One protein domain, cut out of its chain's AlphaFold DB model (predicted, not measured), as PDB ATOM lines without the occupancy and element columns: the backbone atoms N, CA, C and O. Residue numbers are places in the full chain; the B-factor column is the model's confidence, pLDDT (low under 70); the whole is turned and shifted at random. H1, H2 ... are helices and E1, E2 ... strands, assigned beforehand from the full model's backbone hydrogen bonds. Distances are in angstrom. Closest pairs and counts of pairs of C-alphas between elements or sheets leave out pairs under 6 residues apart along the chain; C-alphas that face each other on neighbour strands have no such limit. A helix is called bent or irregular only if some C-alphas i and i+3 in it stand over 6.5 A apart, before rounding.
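What this domain is: This is residues 32 to 81 of the 81 residues of the protein "CYTOSOL_AP domain-containing protein" of Methylophilales bacterium BACL14 MAG-120920-bin58 (UniProt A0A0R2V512). A small hairpin of two short strands, E1 and E2, sits beside one long helix, H1, in a loose arrangement in which strand and helix come near each other at one closest pair of C-alphas. The helix makes most of the long axis; an unnamed stretch, residues 32 to 43, loops round the end where the helix begins, and residues 74 to 80 stick out at the other end. The printed part has 50 residues with two named strands and one named helix, in the order E1, E2, H1; the sheet's order is E1 - E2, antiparallel. The class is mixed, helices and strands, with 24 residues, under half, in named elements. The whole is loose, with a radius of gyration of the C-alphas of 12.8 A, and a rod in outline, spanning 40 by 19 by 15 A.

How they stand to each other: Look first at E1, residues 44 to 46, and E2, residues 52 to 54, which form a hairpin of antiparallel neighbour strands, with 148 degrees between their directions. The C-alphas of Met 44 and Glu 54 face each other at 4.7 A, and those of Lys 46 and Ala 52 at 4.6 A. N 45 and O 53 are within hydrogen-bond range at 2.9 A, as are N 53 and O 45 at 2.8 A. From E2, go outward to H1, residues 58 to 75: the closest C-alphas of the two are those of Ile 53 and Met 64, 7.8 A apart, and their centres are 12.0 A apart. E1 and H1 are apart. Within H1, 11 of 14 O i to N i+4 pairs are within hydrogen-bond range.

Where its parts are: Find C-alpha 44 at (187.019, 169.874, 191.329), where E1 begins; its three residues run 6.8 A to C-alpha 46. A tight link of five residues leads to E2, which runs 6.5 A from Ala 52 to Glu 54. After a tight link of three residues, find C-alpha 58 at (196.675, 173.030, 196.249); from there H1 runs 27.6 A to C-alpha 75 at (172.972, 174.433, 210.236). H1 is irregular, with C-alphas 59 and 62 7.7 A apart.

The domain as a whole: The two C-alphas farthest apart are those of Pro 36 and Asn 79, at 41.2 A. The printed part has no cut, and it ends at Leu 81, the chain's last residue. Residues 74 to 80, of which 74 and 75 belong to H1, stand free. Look in the B-factor column for the pLDDT: its mean over the printed part is 75.0, and it is under 70 at residue 36, residues 58 to 62 and residues 77 to 81.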
ATOM      1  N   ASN A  32     198.242 169.924 205.269       73.69
ATOM      2  CA  ASN A  32     198.612 169.920 203.862       73.69
ATOM      3  C   ASN A  32     199.758 168.922 203.679       73.69
ATOM      4  O   ASN A  32     200.917 169.227 203.966       73.69
ATOM      5  N   HIS A  33     199.415 167.683 203.325       73.62
ATOM      6  CA  HIS A  33     200.390 166.628 203.072       73.62
ATOM      7  C   HIS A  33     200.604 166.480 201.567       73.62
ATOM      8  O   HIS A  33     199.638 166.344 200.818       73.62
ATOM      9  N   ILE A  34     201.865 166.448 201.132       71.50
ATOM     10  CA  ILE A  34     202.241 166.210 199.734       71.50
ATOM     11  C   ILE A  34     202.501 164.710 199.559       71.50
ATOM     12  O   ILE A  34     203.430 164.157 200.138       71.50
ATOM     13  N   GLY A  35     201.670 164.039 198.769       77.00
ATOM     14  CA  GLY A  35     201.703 162.601 198.541       77.00
ATOM     15  C   GLY A  35     200.849 162.188 197.335       77.00
ATOM     16  O   GLY A  35     200.200 163.016 196.696       77.00
ATOM     17  N   PRO A  36     200.801 160.888 197.003       69.25
ATOM     18  CA  PRO A  36     200.135 160.400 195.791       69.25
ATOM     19  C   PRO A  36     198.613 160.640 195.770       69.25
ATOM     20  O   PRO A  36     198.000 160.569 194.707       69.25
ATOM     21  N   LYS A  37     198.005 160.928 196.930       73.00
ATOM     22  CA  LYS A  37     196.575 161.240 197.097       73.00
ATOM     23  C   LYS A  37     196.289 162.730 197.340       73.00
ATOM     24  O   LYS A  37     195.155 163.067 197.666       73.00
ATOM     25  N   SER A  38     197.286 163.605 197.220       75.69
ATOM     26  CA  SER A  38     197.092 165.042 197.429       75.69
ATOM     27  C   SER A  38     196.228 165.659 196.342       75.69
ATOM     28  O   SER A  38     196.140 165.156 195.215       75.69
ATOM     29  N   TYR A  39     195.606 166.783 196.683       71.94
ATOM     30  CA  TYR A  39     194.879 167.585 195.720       71.94
ATOM     31  C   TYR A  39     195.806 168.047 194.597       71.94
ATOM     32  O   TYR A  39     196.884 168.587 194.835       71.94
ATOM     33  N   LYS A  40     195.375 167.816 193.357       74.12
ATOM     34  CA  LYS A  40     196.069 168.288 192.161       74.12
ATOM     35  C   LYS A  40     195.407 169.564 191.664       74.12
ATOM     36  O   LYS A  40     194.214 169.776 191.892       74.12
ATOM     37  N   GLN A  41     196.183 170.394 190.974       73.75
ATOM     38  CA  GLN A  41     195.624 171.527 190.246       73.75
ATOM     39  C   GLN A  41     194.561 171.036 189.254       73.75
ATOM     40  O   GLN A  41     194.687 169.940 188.701       73.75
ATOM     41  N   ASN A  42     193.518 171.840 189.065       78.81
ATOM     42  CA  ASN A  42     192.338 171.572 188.234       78.81
ATOM     43  C   ASN A  42     191.412 170.459 188.755       78.81
ATOM     44  O   ASN A  42     190.440 170.098 188.090       78.81
ATOM     45  N   ASN A  43     191.656 169.919 189.954       79.31
ATOM     46  CA  ASN A  43     190.665 169.061 190.594       79.31
ATOM     47  C   ASN A  43     189.445 169.893 191.000       79.31
ATOM     48  O   ASN A  43     189.576 170.963 191.598       79.31
ATOM     49  N   MET A  44     188.252 169.356 190.750       79.94
ATOM     50  CA  MET A  44     187.019 169.874 191.329       79.94
ATOM     51  C   MET A  44     186.653 169.093 192.583       79.94
ATOM     52  O   MET A  44     186.495 167.873 192.554       79.94
ATOM     53  N   VAL A  45     186.460 169.812 193.681       82.44
ATOM     54  CA  VAL A  45     186.025 169.258 194.964       82.44
ATOM     55  C   VAL A  45     184.675 169.837 195.342       82.44
ATOM     56  O   VAL A  45     184.399 171.013 195.122       82.44
ATOM     57  N   LYS A  46     183.794 168.999 195.889       82.75
ATOM     58  CA  LYS A  46     182.478 169.439 196.359       82.75
ATOM     59  C   LYS A  46     182.566 169.790 197.834       82.75
ATOM     60  O   LYS A  46     182.841 168.915 198.649       82.75
ATOM     61  N   ALA A  47     182.287 171.044 198.162       83.00
ATOM     62  CA  ALA A  47     182.118 171.475 199.539       83.00
ATOM     63  C   ALA A  47     180.740 171.054 200.080       83.00
ATOM     64  O   ALA A  47     179.778 170.819 199.341       83.00
ATOM     65  N   LEU A  48     180.620 170.999 201.403       79.69
ATOM     66  CA  LEU A  48     179.410 170.624 202.136       79.69
ATOM     67  C   LEU A  48     178.237 171.584 201.866       79.69
ATOM     68  O   LEU A  48     177.068 171.231 202.029       79.69
ATOM     69  N   ASN A  49     178.533 172.806 201.418       75.56
ATOM     70  CA  ASN A  49     177.541 173.776 200.954       75.56
ATOM     71  C   ASN A  49     176.968 173.461 199.554       75.56
ATOM     72  O   ASN A  49     176.102 174.204 199.103       75.56
ATOM     73  N   ARG A  50     177.376 172.343 198.931       80.88
ATOM     74  CA  ARG A  50     177.050 171.893 197.563       80.88
ATOM     75  C   ARG A  50     177.705 172.704 196.443       80.88
ATOM     76  O   ARG A  50     177.415 172.437 195.278       80.88
ATOM     77  N   ASN A  51     178.612 173.622 196.764       83.44
ATOM     78  CA  ASN A  51     179.379 174.338 195.752       83.44
ATOM     79  C   ASN A  51     180.553 173.472 195.285       83.44
ATOM     80  O   ASN A  51     181.189 172.781 196.086       83.44
ATOM     81  N   ALA A  52     180.842 173.519 193.987       83.12
ATOM     82  CA  ALA A  52     182.093 173.002 193.452       83.12
ATOM     83  C   ALA A  52     183.187 174.058 193.655       83.12
ATOM     84  O   ALA A  52     182.974 175.236 193.376       83.12
ATOM     85  N   ILE A  53     184.336 173.634 194.169       81.94
ATOM     86  CA  ILE A  53     185.540 174.446 194.308       81.94
ATOM     87  C   ILE A  53     186.555 173.883 193.320       81.94
ATOM     88  O   ILE A  53     186.858 172.691 193.345       81.94
ATOM     89  N   GLU A  54     187.058 174.739 192.442       83.81
ATOM     90  CA  GLU A  54     188.173 174.404 191.568       83.81
ATOM     91  C   GLU A  54     189.491 174.698 192.285       83.81
ATOM     92  O   GLU A  54     189.703 175.785 192.830       83.81
ATOM     93  N   ILE A  55     190.385 173.713 192.297       81.06
ATOM     94  CA  ILE A  55     191.696 173.844 192.927       81.06
ATOM     95  C   ILE A  55     192.669 174.450 191.919       81.06
ATOM     96  O   ILE A  55     193.314 173.740 191.154       81.06
ATOM     97  N   ILE A  56     192.802 175.775 191.943       79.25
ATOM     98  CA  ILE A  56     193.827 176.492 191.162       79.25
ATOM     99  C   ILE A  56     195.206 176.318 191.828       79.25
ATOM    100  O   ILE A  56     196.218 176.097 191.163       79.25
ATOM    101  N   HIS A  57     195.237 176.345 193.165       73.81
ATOM    102  CA  HIS A  57     196.430 176.113 193.978       73.81
ATOM    103  C   HIS A  57     196.109 175.144 195.118       73.81
ATOM    104  O   HIS A  57     195.220 175.406 195.929       73.81
ATOM    105  N   ALA A  58     196.854 174.039 195.204       64.94
ATOM    106  CA  ALA A  58     196.675 173.030 196.249       64.94
ATOM    107  C   ALA A  58     197.038 173.543 197.656       64.94
ATOM    108  O   ALA A  58     196.608 172.962 198.640       64.94
ATOM    109  N   ASP A  59     197.750 174.669 197.770       68.12
ATOM    110  CA  ASP A  59     198.117 175.280 199.057       68.12
ATOM    111  C   ASP A  59     196.964 176.070 199.725       68.12
ATOM    112  O   ASP A  59     197.114 176.685 200.778       68.12
ATOM    113  N   ALA A  60     195.767 176.047 199.125       67.75
ATOM    114  CA  ALA A  60     194.567 176.700 199.648       67.75
ATOM    115  C   ALA A  60     193.645 175.764 200.460       67.75
ATOM    116  O   ALA A  60     192.494 176.126 200.724       67.75
ATOM    117  N   GLU A  61     194.121 174.589 200.900       69.88
ATOM    118  CA  GLU A  61     193.321 173.621 201.682       69.88
ATOM    119  C   GLU A  61     192.665 174.257 202.910       69.88
ATOM    120  O   GLU A  61     191.549 173.926 203.325       69.88
ATOM    121  N   GLU A  62     193.359 175.235 203.487       67.44
ATOM    122  CA  GLU A  62     192.866 175.988 204.612       67.44
ATOM    123  C   GLU A  62     191.544 176.724 204.291       67.44
ATOM    124  O   GLU A  62     190.632 176.744 205.120       67.44
ATOM    125  N   GLN A  63     191.380 177.298 203.105       76.19
ATOM    126  CA  GLN A  63     190.140 177.995 202.746       76.19
ATOM    127  C   GLN A  63     188.991 177.017 202.483       76.19
ATOM    128  O   GLN A  63     187.847 177.275 202.861       76.19
ATOM    129  N   MET A  64     189.301 175.845 201.931       75.88
ATOM    130  CA  MET A  64     188.304 174.814 201.643       75.88
ATOM    131  C   MET A  64     187.621 174.302 202.917       75.88
ATOM    132  O   MET A  64     186.395 174.245 202.986       75.88
ATOM    133  N   VAL A  65     188.385 174.026 203.978       81.12
ATOM    134  CA  VAL A  65     187.804 173.526 205.239       81.12
ATOM    135  C   VAL A  65     187.024 174.609 206.001       81.12
ATOM    136  O   VAL A  65     186.141 174.301 206.805       81.12
ATOM    137  N   ILE A  66     187.287 175.893 205.732       80.88
ATOM    138  CA  ILE A  66     186.470 176.990 206.275       80.88
ATOM    139  C   ILE A  66     185.067 176.975 205.654       80.88
ATOM    140  O   ILE A  66     184.093 177.148 206.389       80.88
ATOM    141  N   ALA A  67     184.939 176.709 204.350       79.31
ATOM    142  CA  ALA A  67     183.641 176.644 203.672       79.31
ATOM    143  C   ALA A  67     182.724 175.564 204.279       79.31
ATOM    144  O   ALA A  67     181.549 175.823 204.567       79.31
ATOM    145  N   ASP A  68     183.277 174.385 204.566       79.62
ATOM    146  CA  ASP A  68     182.539 173.284 205.191       79.62
ATOM    147  C   ASP A  68     182.143 173.603 206.633       79.62
ATOM    148  O   ASP A  68     180.997 173.386 207.043       79.62
ATOM    149  N   ARG A  69     183.063 174.199 207.401       76.88
ATOM    150  CA  ARG A  69     182.781 174.646 208.768       76.88
ATOM    151  C   ARG A  69     181.655 175.677 208.799       76.88
ATOM    152  O   ARG A  69     180.755 175.552 209.628       76.88
ATOM    153  N   LEU A  70     181.672 176.678 207.920       79.56
ATOM    154  CA  LEU A  70     180.616 177.695 207.857       79.56
ATOM    155  C   LEU A  70     179.251 177.060 207.571       79.56
ATOM    156  O   LEU A  70     178.241 177.452 208.166       79.56
ATOM    157  N   LYS A  71     179.207 176.020 206.730       80.44
ATOM    158  CA  LYS A  71     177.966 175.285 206.480       80.44
ATOM    159  C   LYS A  71     177.470 174.517 207.712       80.44
ATOM    160  O   LYS A  71     176.267 174.474 207.962       80.44
ATOM    161  N   LEU A  72     178.375 173.937 208.499       80.00
ATOM    162  CA  LEU A  72     178.019 173.265 209.752       80.00
ATOM    163  C   LEU A  72     177.509 174.251 210.811       80.00
ATOM    164  O   LEU A  72     176.482 173.993 211.435       80.00
ATOM    165  N   VAL A  73     178.174 175.398 210.980       79.56
ATOM    166  CA  VAL A  73     177.772 176.420 211.962       79.56
ATOM    167  C   VAL A  73     176.403 177.011 211.619       79.56
ATOM    168  O   VAL A  73     175.551 177.133 212.500       79.56
ATOM    169  N   THR A  74     176.147 177.297 210.340       79.06
ATOM    170  CA  THR A  74     174.839 177.803 209.885       79.06
ATOM    171  C   THR A  74     173.711 176.791 210.091       79.06
ATOM    172  O   THR A  74     172.614 177.179 210.480       79.06
ATOM    173  N   LYS A  75     173.968 175.483 209.939       75.62
ATOM    174  CA  LYS A  75     172.972 174.433 210.236       75.62
ATOM    175  C   LYS A  75     172.576 174.385 211.719       75.62
ATOM    176  O   LYS A  75     171.476 173.952 212.043       75.62
ATOM    177  N   ILE A  76     173.458 174.821 212.616       75.44
ATOM    178  CA  ILE A  76     173.265 174.752 214.074       75.44
ATOM    179  C   ILE A  76     172.553 176.011 214.615       75.44
ATOM    180  O   ILE A  76     172.366 176.138 215.824       75.44
ATOM    181  N   ASN A  77     172.092 176.906 213.726       61.88
ATOM    182  CA  ASN A  77     171.336 178.126 214.042       61.88
ATOM    183  C   ASN A  77     172.027 178.959 215.137       61.88
ATOM    184  O   ASN A  77     171.495 179.234 216.212       61.88
ATOM    185  N   MET A  78     173.298 179.270 214.891       56.97
ATOM    186  CA  MET A  78     174.136 180.002 215.830       56.97
ATOM    187  C   MET A  78     173.958 181.506 215.582       56.97
ATOM    188  O   MET A  78     174.304 181.998 214.514       56.97
ATOM    189  N   ASN A  79     173.417 182.241 216.562       58.81
ATOM    190  CA  ASN A  79     173.096 183.674 216.436       58.81
ATOM    191  C   ASN A  79     174.319 184.594 216.227       58.81
ATOM    192  O   ASN A  79     174.138 185.789 216.007       58.81
ATOM    193  N   ARG A  80     175.551 184.068 216.306       60.47
ATOM    194  CA  ARG A  80     176.814 184.763 215.999       60.47
ATOM    195  C   ARG A  80     177.850 183.762 215.469       60.47
ATOM    196  O   ARG A  80     177.933 182.654 216.005       60.47
ATOM    197  N   LEU A  81     178.582 184.154 214.420       53.78
ATOM    198  CA  LEU A  81     179.700 183.407 213.818       53.78
ATOM    199  C   LEU A  81     180.995 183.579 214.618       53.78
ATOM    200  O   LEU A  81     181.183 184.679 215.182       53.78
TER     201      LEU A  81